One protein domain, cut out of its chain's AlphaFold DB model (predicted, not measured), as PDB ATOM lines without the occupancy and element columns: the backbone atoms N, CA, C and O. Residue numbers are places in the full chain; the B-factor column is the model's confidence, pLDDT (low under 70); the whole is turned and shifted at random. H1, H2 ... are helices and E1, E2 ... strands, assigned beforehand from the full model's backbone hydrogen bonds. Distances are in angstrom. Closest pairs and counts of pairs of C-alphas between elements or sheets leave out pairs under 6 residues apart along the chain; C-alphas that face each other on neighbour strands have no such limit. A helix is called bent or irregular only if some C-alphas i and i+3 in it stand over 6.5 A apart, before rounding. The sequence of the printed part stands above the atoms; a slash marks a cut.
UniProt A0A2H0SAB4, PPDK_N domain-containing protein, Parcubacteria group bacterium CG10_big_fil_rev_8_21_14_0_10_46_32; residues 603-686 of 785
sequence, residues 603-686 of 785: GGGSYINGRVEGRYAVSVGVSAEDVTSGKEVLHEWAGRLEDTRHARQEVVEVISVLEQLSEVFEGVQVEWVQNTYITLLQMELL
ATOM      1  N   GLY A 603     -17.208 -14.166  -3.809       92.75
ATOM      2  CA  GLY A 603     -16.835 -15.511  -4.191       92.75
ATOM      3  C   GLY A 603     -16.485 -16.427  -3.035       92.75
ATOM      4  O   GLY A 603     -16.856 -16.201  -1.882       92.75
ATOM      5  N   GLY A 604     -15.773 -17.493  -3.389       91.12
ATOM      6  CA  GLY A 604     -15.251 -18.489  -2.464       91.12
ATOM      7  C   GLY A 604     -13.731 -18.430  -2.400       91.12
ATOM      8  O   GLY A 604     -13.070 -18.071  -3.375       91.12
ATOM      9  N   GLY A 605     -13.177 -18.779  -1.246       89.38
ATOM     10  CA  GLY A 605     -11.743 -18.956  -1.058       89.38
ATOM     11  C   GLY A 605     -11.473 -20.163  -0.176       89.38
ATOM     12  O   GLY A 605     -12.246 -20.437   0.740       89.38
ATOM     13  N   SER A 606     -10.393 -20.892  -0.426       88.00
ATOM     14  CA  SER A 606      -9.955 -21.970   0.452       88.00
ATOM     15  C   SER A 606      -8.442 -22.098   0.520       88.00
ATOM     16  O   SER A 606      -7.708 -21.738  -0.404       88.00
ATOM     17  N   TYR A 607      -7.989 -22.631   1.648       85.56
ATOM     18  CA  TYR A 607      -6.614 -23.023   1.910       85.56
ATOM     19  C   TYR A 607      -6.626 -24.395   2.583       85.56
ATOM     20  O   TYR A 607      -7.415 -24.622   3.500       85.56
ATOM     21  N   ILE A 608      -5.765 -25.310   2.129       74.00
ATOM     22  CA  ILE A 608      -5.596 -26.643   2.724       74.00
ATOM     23  C   ILE A 608      -4.103 -26.973   2.789       74.00
ATOM     24  O   ILE A 608      -3.425 -27.055   1.758       74.00
ATOM     25  N   ASN A 609      -3.604 -27.222   3.998       66.50
ATOM     26  CA  ASN A 609      -2.255 -27.717   4.234       66.50
ATOM     27  C   ASN A 609      -2.176 -29.233   3.932       66.50
ATOM     28  O   ASN A 609      -3.071 -29.987   4.300       66.50
ATOM     29  N   GLY A 610      -1.120 -29.700   3.251       51.97
ATOM     30  CA  GLY A 610      -0.869 -31.140   3.022       51.97
ATOM     31  C   GLY A 610      -1.128 -31.703   1.612       51.97
ATOM     32  O   GLY A 610      -0.696 -32.817   1.321       51.97
ATOM     33  N   ARG A 611      -1.725 -30.952   0.673       44.88
ATOM     34  CA  ARG A 611      -1.744 -31.338  -0.758       44.88
ATOM     35  C   ARG A 611      -0.508 -30.791  -1.477       44.88
ATOM     36  O   ARG A 611      -0.595 -29.713  -2.039       44.88
ATOM     37  N   VAL A 612       0.615 -31.523  -1.462       38.66
ATOM     38  CA  VAL A 612       1.861 -31.223  -2.221       38.66
ATOM     39  C   VAL A 612       2.165 -29.710  -2.264       38.66
ATOM     40  O   VAL A 612       2.010 -29.062  -3.300       38.66
ATOM     41  N   GLU A 613       2.579 -29.181  -1.105       45.72
ATOM     42  CA  GLU A 613       2.750 -27.751  -0.774       45.72
ATOM     43  C   GLU A 613       1.443 -26.941  -0.885       45.72
ATOM     44  O   GLU A 613       0.859 -26.832  -1.961       45.72
ATOM     45  N   GLY A 614       0.976 -26.392   0.248       54.84
ATOM     46  CA  GLY A 614      -0.354 -25.789   0.419       54.84
ATOM     47  C   GLY A 614      -0.835 -24.970  -0.784       54.84
ATOM     48  O   GLY A 614      -0.168 -24.030  -1.222       54.84
ATOM     49  N   ARG A 615      -1.998 -25.347  -1.328       76.38
ATOM     50  CA  ARG A 615      -2.623 -24.653  -2.459       76.38
ATOM     51  C   ARG A 615      -3.767 -23.792  -1.959       76.38
ATOM     52  O   ARG A 615      -4.712 -24.298  -1.355       76.38
ATOM     53  N   TYR A 616      -3.673 -22.509  -2.260       85.69
ATOM     54  CA  TYR A 616      -4.773 -21.570  -2.157       85.69
ATOM     55  C   TYR A 616      -5.655 -21.729  -3.394       85.69
ATOM     56  O   TYR A 616      -5.142 -21.936  -4.498       85.69
ATOM     57  N   ALA A 617      -6.967 -21.628  -3.223       87.38
ATOM     58  CA  ALA A 617      -7.919 -21.567  -4.322       87.38
ATOM     59  C   ALA A 617      -8.888 -20.410  -4.088       87.38
ATOM     60  O   ALA A 617      -9.442 -20.272  -3.002       87.38
ATOM     61  N   VAL A 618      -9.088 -19.580  -5.107       90.44
ATOM     62  CA  VAL A 618     -10.003 -18.439  -5.069       90.44
ATOM     63  C   VAL A 618     -10.864 -18.469  -6.323       90.44
ATOM     64  O   VAL A 618     -10.354 -18.541  -7.441       90.44
ATOM     65  N   SER A 619     -12.174 -18.396  -6.127       91.06
ATOM     66  CA  SER A 619     -13.169 -18.347  -7.196       91.06
ATOM     67  C   SER A 619     -13.960 -17.061  -7.050       91.06
ATOM     68  O   SER A 619     -14.421 -16.748  -5.953       91.06
ATOM     69  N   VAL A 620     -14.129 -16.326  -8.146       91.81
ATOM     70  CA  VAL A 620     -14.738 -14.991  -8.129       91.81
ATOM     71  C   VAL A 620     -15.911 -14.939  -9.093       91.81
ATOM     72  O   VAL A 620     -15.779 -15.311 -10.260       91.81
ATOM     73  N   GLY A 621     -17.053 -14.464  -8.610       90.88
ATOM     74  CA  GLY A 621     -18.287 -14.279  -9.367       90.88
ATOM     75  C   GLY A 621     -18.751 -12.825  -9.357       90.88
ATOM     76  O   GLY A 621     -18.119 -11.960  -8.749       90.88
ATOM     77  N   VAL A 622     -19.870 -12.556 -10.032       89.38
ATOM     78  CA  VAL A 622     -20.570 -11.259  -9.941       89.38
ATOM     79  C   VAL A 622     -21.125 -11.056  -8.530       89.38
ATOM     80  O   VAL A 622     -21.129  -9.940  -8.022       89.38
ATOM     81  N   SER A 623     -21.517 -12.151  -7.881       89.81
ATOM     82  CA  SER A 623     -21.836 -12.233  -6.462       89.81
ATOM     83  C   SER A 623     -21.245 -13.509  -5.851       89.81
ATOM     84  O   SER A 623     -20.903 -14.461  -6.559       89.81
ATOM     85  N   ALA A 624     -21.163 -13.565  -4.519       88.31
ATOM     86  CA  ALA A 624     -20.764 -14.785  -3.814       88.31
ATOM     87  C   ALA A 624     -21.731 -15.964  -4.065       88.31
ATOM     88  O   ALA A 624     -21.308 -17.120  -4.100       88.31
ATOM     89  N   GLU A 625     -23.022 -15.680  -4.286       86.69
ATOM     90  CA  GLU A 625     -24.044 -16.689  -4.597       86.69
ATOM     91  C   GLU A 625     -23.774 -17.380  -5.939       86.69
ATOM     92  O   GLU A 625     -23.944 -18.594  -6.053       86.69
ATOM     93  N   ASP A 626     -23.331 -16.640  -6.957       84.75
ATOM     94  CA  ASP A 626     -23.120 -17.198  -8.298       84.75
ATOM     95  C   ASP A 626     -22.040 -18.286  -8.301       84.75
ATOM     96  O   ASP A 626     -22.181 -19.302  -8.990       84.75
ATOM     97  N   VAL A 627     -21.015 -18.115  -7.459       84.25
ATOM     98  CA  VAL A 627     -19.950 -19.102  -7.249       84.25
ATOM     99  C   VAL A 627     -20.464 -20.299  -6.450       84.25
ATOM    100  O   VAL A 627     -20.309 -21.443  -6.884       84.25
ATOM    101  N   THR A 628     -21.091 -20.065  -5.292       81.44
ATOM    102  CA  THR A 628     -21.497 -21.146  -4.372       81.44
ATOM    103  C   THR A 628     -22.620 -22.015  -4.946       81.44
ATOM    104  O   THR A 628     -22.607 -23.238  -4.779       81.44
ATOM    105  N   SER A 629     -23.543 -21.416  -5.705       77.62
ATOM    106  CA  SER A 629     -24.612 -22.119  -6.427       77.62
ATOM    107  C   SER A 629     -24.152 -22.802  -7.722       77.62
ATOM    108  O   SER A 629     -24.912 -23.579  -8.301       77.62
ATOM    109  N   GLY A 630     -22.916 -22.548  -8.171       72.00
ATOM    110  CA  GLY A 630     -22.350 -23.135  -9.386       72.00
ATOM    111  C   GLY A 630     -22.921 -22.569 -10.692       72.00
ATOM    112  O   GLY A 630     -22.845 -23.247 -11.714       72.00
ATOM    113  N   LYS A 631     -23.505 -21.361 -10.667       74.38
ATOM    114  CA  LYS A 631     -24.094 -20.699 -11.845       74.38
ATOM    115  C   LYS A 631     -23.026 -20.073 -12.737       74.38
ATOM    116  O   LYS A 631     -22.922 -20.420 -13.912       74.38
ATOM    117  N   GLU A 632     -22.238 -19.152 -12.188       76.44
ATOM    118  CA  GLU A 632     -21.303 -18.344 -12.968       76.44
ATOM    119  C   GLU A 632     -20.050 -18.007 -12.159       76.44
ATOM    120  O   GLU A 632     -20.112 -17.490 -11.045       76.44
ATOM    121  N   VAL A 633     -18.892 -18.298 -12.748       81.25
ATOM    122  CA  VAL A 633     -17.583 -17.965 -12.188       81.25
ATOM    123  C   VAL A 633     -16.840 -17.146 -13.230       81.25
ATOM    124  O   VAL A 633     -16.593 -17.625 -14.338       81.25
ATOM    125  N   LEU A 634     -16.510 -15.904 -12.877       84.50
ATOM    126  CA  LEU A 634     -15.806 -14.960 -13.744       84.50
ATOM    127  C   LEU A 634     -14.339 -15.351 -13.902       84.50
ATOM    128  O   LEU A 634     -13.778 -15.244 -14.991       84.50
ATOM    129  N   HIS A 635     -13.709 -15.772 -12.808       83.19
ATOM    130  CA  HIS A 635     -12.350 -16.290 -12.820       83.19
ATOM    131  C   HIS A 635     -12.092 -17.213 -11.631       83.19
ATOM    132  O   HIS A 635     -12.664 -17.049 -10.554       83.19
ATOM    133  N   GLU A 636     -11.199 -18.174 -11.846       85.06
ATOM    134  CA  GLU A 636     -10.663 -19.042 -10.804       85.06
ATOM    135  C   GLU A 636      -9.147 -18.957 -10.821       85.06
ATOM    136  O   GLU A 636      -8.519 -18.892 -11.880       85.06
ATOM    137  N   TRP A 637      -8.568 -18.973  -9.632       87.19
ATOM    138  CA  TRP A 637      -7.138 -19.054  -9.438       87.19
ATOM    139  C   TRP A 637      -6.859 -20.138  -8.405       87.19
ATOM    140  O   TRP A 637      -7.530 -20.220  -7.377       87.19
ATOM    141  N   ALA A 638      -5.874 -20.984  -8.685       84.25
ATOM    142  CA  ALA A 638      -5.380 -21.965  -7.736       84.25
ATOM    143  C   ALA A 638      -3.863 -22.060  -7.873       84.25
ATOM    144  O   ALA A 638      -3.355 -22.250  -8.980       84.25
ATOM    145  N   GLY A 639      -3.146 -21.940  -6.762       80.00
ATOM    146  CA  GLY A 639      -1.690 -21.868  -6.789       80.00
ATOM    147  C   GLY A 639      -1.073 -21.750  -5.405       80.00
ATOM    148  O   GLY A 639      -1.762 -21.814  -4.382       80.00
ATOM    149  N   ARG A 640       0.250 -21.606  -5.379       82.00
ATOM    150  CA  ARG A 640       1.004 -21.305  -4.159       82.00
ATOM    151  C   ARG A 640       1.037 -19.798  -3.934       82.00
ATOM    152  O   ARG A 640       0.808 -19.016  -4.855       82.00
ATOM    153  N   LEU A 641       1.376 -19.386  -2.715       79.38
ATOM    154  CA  LEU A 641       1.512 -17.967  -2.368       79.38
ATOM    155  C   LEU A 641       2.500 -17.236  -3.300       79.38
ATOM    156  O   LEU A 641       2.265 -16.097  -3.692       79.38
ATOM    157  N   GLU A 642       3.570 -17.911  -3.722       80.88
ATOM    158  CA  GLU A 642       4.587 -17.368  -4.633       80.88
ATOM    159  C   GLU A 642       4.047 -17.072  -6.048       80.88
ATOM    160  O   GLU A 642       4.540 -16.163  -6.722       80.88
ATOM    161  N   ASP A 643       2.990 -17.778  -6.467       81.62
ATOM    162  CA  ASP A 643       2.374 -17.668  -7.796       81.62
ATOM    163  C   ASP A 643       1.418 -16.462  -7.910       81.62
ATOM    164  O   ASP A 643       0.859 -16.184  -8.975       81.62
ATOM    165  N   THR A 644       1.222 -15.712  -6.821       81.62
ATOM    166  CA  THR A 644       0.275 -14.586  -6.748       81.62
ATOM    167  C   THR A 644       0.718 -13.341  -7.512       81.62
ATOM    168  O   THR A 644      -0.097 -12.457  -7.759       81.62
ATOM    169  N   ARG A 645       1.976 -13.268  -7.971       78.31
ATOM    170  CA  ARG A 645       2.522 -12.098  -8.694       78.31
ATOM    171  C   ARG A 645       1.755 -11.730  -9.969       78.31
ATOM    172  O   ARG A 645       1.833 -10.590 -10.415       78.31
ATOM    173  N   HIS A 646       1.051 -12.692 -10.563       79.06
ATOM    174  CA  HIS A 646       0.213 -12.496 -11.750       79.06
ATOM    175  C   HIS A 646      -1.287 -12.641 -11.459       79.06
ATOM    176  O   HIS A 646      -2.096 -12.628 -12.387       79.06
ATOM    177  N   ALA A 647      -1.665 -12.805 -10.190       82.56
ATOM    178  CA  ALA A 647      -3.058 -12.862  -9.784       82.56
ATOM    179  C   ALA A 647      -3.689 -11.465  -9.833       82.56
ATOM    180  O   ALA A 647      -3.010 -10.439  -9.752       82.56
ATOM    181  N   ARG A 648      -5.013 -11.425  -9.983       86.25
ATOM    182  CA  ARG A 648      -5.765 -10.172  -9.908       86.25
ATOM    183  C   ARG A 648      -5.768  -9.634  -8.480       86.25
ATOM    184  O   ARG A 648      -5.592 -10.400  -7.535       86.25
ATOM    185  N   GLN A 649      -5.991  -8.333  -8.326       88.25
ATOM    186  CA  GLN A 649      -5.920  -7.672  -7.024       88.25
ATOM    187  C   GLN A 649      -6.888  -8.298  -6.009       88.25
ATOM    188  O   GLN A 649      -6.478  -8.612  -4.899       88.25
ATOM    189  N   GLU A 650      -8.130  -8.563  -6.410       87.94
ATOM    190  CA  GLU A 650      -9.140  -9.202  -5.567       87.94
ATOM    191  C   GLU A 650      -8.699 -10.593  -5.078       87.94
ATOM    192  O   GLU A 650      -8.925 -10.960  -3.927       87.94
ATOM    193  N   VAL A 651      -7.984 -11.349  -5.916       89.25
ATOM    194  CA  VAL A 651      -7.429 -12.658  -5.549       89.25
ATOM    195  C   VAL A 651      -6.302 -12.498  -4.529       89.25
ATOM    196  O   VAL A 651      -6.255 -13.246  -3.557       89.25
ATOM    197  N   VAL A 652      -5.419 -11.515  -4.717       90.81
ATOM    198  CA  VAL A 652      -4.325 -11.222  -3.776       90.81
ATOM    199  C   VAL A 652      -4.874 -10.820  -2.404       90.81
ATOM    200  O   VAL A 652      -4.390 -11.311  -1.386       90.81
ATOM    201  N   GLU A 653      -5.912  -9.983  -2.366       91.38
ATOM    202  CA  GLU A 653      -6.550  -9.550  -1.117       91.38
ATOM    203  C   GLU A 653      -7.187 -10.733  -0.367       91.38
ATOM    204  O   GLU A 653      -6.978 -10.886   0.838       91.38
ATOM    205  N   VAL A 654      -7.894 -11.626  -1.069       92.44
ATOM    206  CA  VAL A 654      -8.477 -12.836  -0.461       92.44
ATOM    207  C   VAL A 654      -7.395 -13.794   0.035       92.44
ATOM    208  O   VAL A 654      -7.531 -14.364   1.117       92.44
ATOM    209  N   ILE A 655      -6.303 -13.966  -0.714       91.44
ATOM    210  CA  ILE A 655      -5.180 -14.813  -0.287       91.44
ATOM    211  C   ILE A 655      -4.523 -14.255   0.972       91.44
ATOM    212  O   ILE A 655      -4.212 -15.038   1.861       91.44
ATOM    213  N   SER A 656      -4.382 -12.935   1.102       91.25
ATOM    214  CA  SER A 656      -3.855 -12.321   2.327       91.25
ATOM    215  C   SER A 656      -4.728 -12.619   3.554       91.25
ATOM    216  O   SER A 656      -4.210 -12.880   4.641       91.25
ATOM    217  N   VAL A 657      -6.056 -12.650   3.390       92.19
ATOM    218  CA  VAL A 657      -6.978 -13.072   4.459       92.19
ATOM    219  C   VAL A 657      -6.805 -14.561   4.780       92.19
ATOM    220  O   VAL A 657      -6.713 -14.938   5.949       92.19
ATOM    221  N   LEU A 658      -6.730 -15.417   3.757       91.25
ATOM    222  CA  LEU A 658      -6.522 -16.859   3.929       91.25
ATOM    223  C   LEU A 658      -5.168 -17.182   4.575       91.25
ATOM    224  O   LEU A 658      -5.089 -18.115   5.367       91.25
ATOM    225  N   GLU A 659      -4.127 -16.407   4.279       89.69
ATOM    226  CA  GLU A 659      -2.796 -16.536   4.872       89.69
ATOM    227  C   GLU A 659      -2.846 -16.269   6.381       89.69
ATOM    228  O   GLU A 659      -2.393 -17.106   7.160       89.69
ATOM    229  N   GLN A 660      -3.497 -15.186   6.818       89.94
ATOM    230  CA  GLN A 660      -3.678 -14.903   8.248       89.94
ATOM    231  C   GLN A 660      -4.466 -16.009   8.965       89.94
ATOM    232  O   GLN A 660      -4.137 -16.396  10.086       89.94
ATOM    233  N   LEU A 661      -5.503 -16.554   8.319       89.44
ATOM    234  CA  LEU A 661      -6.246 -17.702   8.848       89.44
ATOM    235  C   LEU A 661      -5.373 -18.968   8.914       89.44
ATOM    236  O   LEU A 661      -5.489 -19.738   9.870       89.44
ATOM    237  N   SER A 662      -4.466 -19.157   7.950       86.62
ATOM    238  CA  SER A 662      -3.552 -20.305   7.888       86.62
ATOM    239  C   SER A 662      -2.507 -20.336   9.010       86.62
ATOM    240  O   SER A 662      -2.004 -21.405   9.358       86.62
ATOM    241  N   GLU A 663      -2.213 -19.189   9.636       83.69
ATOM    242  CA  GLU A 663      -1.342 -19.126  10.819       83.69
ATOM    243  C   GLU A 663      -1.921 -19.925  11.996       83.69
ATOM    244  O   GLU A 663      -1.185 -20.467  12.827       83.69
ATOM    245  N   VAL A 664      -3.252 -20.009  12.070       83.50
ATOM    246  CA  VAL A 664      -3.980 -20.655  13.167       83.50
ATOM    247  C   VAL A 664      -4.542 -22.010  12.746       83.50
ATOM    248  O   VAL A 664      -4.491 -22.960  13.534       83.50
ATOM    249  N   PHE A 665      -5.044 -22.118  11.515       84.00
ATOM    250  CA  PHE A 665      -5.795 -23.269  11.024       84.00
ATOM    251  C   PHE A 665      -5.087 -23.974   9.870       84.00
ATOM    252  O   PHE A 665      -4.483 -23.356   9.000       84.00
ATOM    253  N   GLU A 666      -5.191 -25.298   9.836       79.06
ATOM    254  CA  GLU A 666      -4.558 -26.123   8.802       79.06
ATOM    255  C   GLU A 666      -5.415 -26.258   7.535       79.06
ATOM    256  O   GLU A 666      -4.893 -26.586   6.469       79.06
ATOM    257  N   GLY A 667      -6.709 -25.951   7.626       81.38
ATOM    258  CA  GLY A 667      -7.631 -25.934   6.503       81.38
ATOM    259  C   GLY A 667      -8.785 -24.974   6.766       81.38
ATOM    260  O   GLY A 667      -9.415 -25.030   7.822       81.38
ATOM    261  N   VAL A 668      -9.056 -24.075   5.822       86.12
ATOM    262  CA  VAL A 668     -10.158 -23.108   5.917       86.12
ATOM    263  C   VAL A 668     -10.836 -22.916   4.574       86.12
ATOM    264  O   VAL A 668     -10.194 -22.933   3.522       86.12
ATOM    265  N   GLN A 669     -12.139 -22.664   4.621       87.00
ATOM    266  CA  GLN A 669     -12.912 -22.189   3.484       87.00
ATOM    267  C   GLN A 669     -13.729 -20.970   3.894       87.00
ATOM    268  O   GLN A 669     -14.356 -20.939   4.952       87.00
ATOM    269  N   VAL A 670     -13.778 -19.970   3.024       91.19
ATOM    270  CA  VAL A 670     -14.480 -18.711   3.261       91.19
ATOM    271  C   VAL A 670     -15.407 -18.371   2.102       91.19
ATOM    272  O   VAL A 670     -15.138 -18.699   0.947       91.19
ATOM    273  N   GLU A 671     -16.520 -17.725   2.425       92.94
ATOM    274  CA  GLU A 671     -17.332 -16.960   1.474       92.94
ATOM    275  C   GLU A 671     -17.052 -15.481   1.731       92.94
ATOM    276  O   GLU A 671     -17.043 -15.053   2.889       92.94
ATOM    277  N   TRP A 672     -16.813 -14.703   0.680       94.50
ATOM    278  CA  TRP A 672     -16.368 -13.318   0.805       94.50
ATOM    279  C   TRP A 672     -17.076 -12.394  -0.181       94.50
ATOM    280  O   TRP A 672     -17.608 -12.823  -1.207       94.50
ATOM    281  N   VAL A 673     -17.048 -11.104   0.140       95.06
ATOM    282  CA  VAL A 673     -17.521 -10.018  -0.716       95.06
ATOM    283  C   VAL A 673     -16.516  -8.869  -0.698       95.06
ATOM    284  O   VAL A 673     -15.929  -8.571   0.342       95.06
ATOM    285  N   GLN A 674     -16.309  -8.224  -1.841       91.38
ATOM    286  CA  GLN A 674     -15.487  -7.026  -1.956       91.38
ATOM    287  C   GLN A 674     -16.388  -5.797  -1.888       91.38
ATOM    288  O   GLN A 674     -17.139  -5.504  -2.816       91.38
ATOM    289  N   ASN A 675     -16.326  -5.089  -0.760       81.88
ATOM    290  CA  ASN A 675     -16.933  -3.770  -0.609       81.88
ATOM    291  C   ASN A 675     -15.841  -2.687  -0.744       81.88
ATOM    292  O   ASN A 675     -15.142  -2.629  -1.748       81.88
ATOM    293  N   THR A 676     -15.660  -1.828   0.258       81.25
ATOM    294  CA  THR A 676     -14.441  -1.022   0.426       81.25
ATOM    295  C   THR A 676     -13.190  -1.885   0.683       81.25
ATOM    296  O   THR A 676     -12.081  -1.433   0.423       81.25
ATOM    297  N   TYR A 677     -13.356  -3.098   1.211       86.94
ATOM    298  CA  TYR A 677     -12.320  -4.095   1.492       86.94
ATOM    299  C   TYR A 677     -12.930  -5.510   1.401       86.94
ATOM    300  O   TYR A 677     -14.147  -5.665   1.245       86.94
ATOM    301  N   ILE A 678     -12.107  -6.558   1.484       92.12
ATOM    302  CA  ILE A 678     -12.605  -7.939   1.551       92.12
ATOM    303  C   ILE A 678     -13.292  -8.158   2.897       92.12
ATOM    304  O   ILE A 678     -12.678  -8.032   3.950       92.12
ATOM    305  N   THR A 679     -14.579  -8.492   2.858       93.62
ATOM    306  CA  THR A 679     -15.370  -8.831   4.041       93.62
ATOM    307  C   THR A 679     -15.801 -10.291   3.967       93.62
ATOM    308  O   THR A 679     -16.393 -10.720   2.974       93.62
ATOM    309  N   LEU A 680     -15.543 -11.055   5.027       94.00
ATOM    310  CA  LEU A 680     -15.996 -12.437   5.138       94.00
ATOM    311  C   LEU A 680     -17.486 -12.501   5.473       94.00
ATOM    312  O   LEU A 680     -17.947 -11.904   6.447       94.00
ATOM    313  N   LEU A 681     -18.228 -13.262   4.673       92.69
ATOM    314  CA  LEU A 681     -19.648 -13.560   4.866       92.69
ATOM    315  C   LEU A 681     -19.855 -14.876   5.614       92.69
ATOM    316  O   LEU A 681     -20.797 -14.991   6.396       92.69
ATOM    317  N   GLN A 682     -18.968 -15.849   5.388       90.94
ATOM    318  CA  GLN A 682     -18.923 -17.128   6.096       90.94
ATOM    319  C   GLN A 682     -17.482 -17.623   6.216       90.94
ATOM    320  O   GLN A 682     -16.668 -17.392   5.321       90.94
ATOM    321  N   MET A 683     -17.196 -18.383   7.270       89.25
ATOM    322  CA  MET A 683     -15.958 -19.141   7.422       89.25
ATOM    323  C   MET A 683     -16.286 -20.524   7.979       89.25
ATOM    324  O   MET A 683     -17.102 -20.644   8.887       89.25
ATOM    325  N   GLU A 684     -15.624 -21.549   7.458       83.81
ATOM    326  CA  GLU A 684     -15.654 -22.906   7.995       83.81
ATOM    327  C   GLU A 684     -14.237 -23.473   8.021       83.81
ATOM    328  O   GLU A 684     -13.362 -23.055   7.254       83.81
ATOM    329  N   LEU A 685     -14.028 -24.419   8.926       79.19
ATOM    330  CA  LEU A 685     -12.782 -25.155   9.057       79.19
ATOM    331  C   LEU A 685     -12.887 -26.438   8.235       79.19
ATOM    332  O   LEU A 685     -13.941 -27.077   8.209       79.19
ATOM    333  N   LEU A 686     -11.812 -26.752   7.522       72.12
ATOM    334  CA  LEU A 686     -11.704 -27.947   6.696       72.12
ATOM    335  C   LEU A 686     -10.857 -28.970   7.466       72.12
ATOM    336  O   LEU A 686      -9.743 -28.604   7.867       72.12
TER     337      LEU A 686
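Overview. This is residues 603 to 686 of the 785 residues of the protein "PPDK_N domain-containing protein" of Parcubacteria group bacterium CG10_big_fil_rev_8_21_14_0_10_46_32 (UniProt A0A2H0SAB4). A twisted sheet of five strands has one long helix, H3, packed on one face, mostly over E1, E2, E4 and E5. The short helix H1 sits on the opposite face, near one end of E1, and the short helix H2 only grazes the sheet. The printed part has 84 residues, with three named helices and five named strands in the order E1 E2 H1 E3 H2 H3 E4 E5; the sheet runs E3 E2 E1 E4 E5, all antiparallel, and the class is mixed, helices and strands. The whole is compact and rounded, with a radius of gyration of the C-alphas of 11.9 A and spans of 30 by 27 by 25 A.

Along the chain. Strand E1, residues 603 to 608, begins with C-alpha 603 at (-16.835, -15.511, -4.191). E2 is residues 615 to 621, 20.0 A long from first to last C-alpha, and E3 is residues 635 to 639. E4, residues 667 to 674, is 22.2 A long and bends by 51 degrees at residue 671. E5, residues 678 to 685, is 18.8 A long, bends by 72 degrees at residue 681 and ends with C-alpha 685 at (-12.782, -25.155, 9.057). H3, residues 649 to 662, is 19.7 A long, with C-alpha 649 at (-5.920, -7.672, -7.024). H1 is residues 624 to 628 and H2 residues 641 to 646; H2 is only just irregular, C-alphas 642 and 645 being 7.0 A apart.

Arrangement. In the sheet, E3 and E5 are the edge strands. E1 and E2 form a hairpin, with N 606 and O 617 2.8 A apart. On the other side of E1 is E4, with N 670 and O 605 at 2.8 A. E4 and E5 form a second hairpin, with N 669 and O 684 at 2.9 A. E3 is the antiparallel neighbour of E2, with N 618 and O 637 at 2.8 A. H3 is on the sheet; its closest C-alphas to E2 are those of Val 651 and Val 618, 6.3 A apart. H1 is on the opposite face, over E1, at a height over the sheet of 6.8 A; the closest C-alphas are those of Ala 624 and Gly 603, 4.0 A apart. H2 only grazes the sheet with residues 641 to 644. H2 and H3 are close but not clearly touching, the closest C-alphas being those of Thr 644 and Val 652 at 6.4 A, with a shallow tilt of 7 degrees, opposite ways. H1 is apart from H2 and H3. Every O i to N i+4 pair is within hydrogen-bond range in H1 and H3; in H2 it is 0 of 2, beside 1 of 3 O i to N i+3 pairs.

Size, cuts and confidence. The two C-alphas farthest apart, those of Val 612 and Thr 676, are 34.4 A apart. The printed part has no cut, and no link between its named elements is long. The mean pLDDT of the printed part is 83.4; residues 609 to 614, in the link from E1 to E2, are under 70.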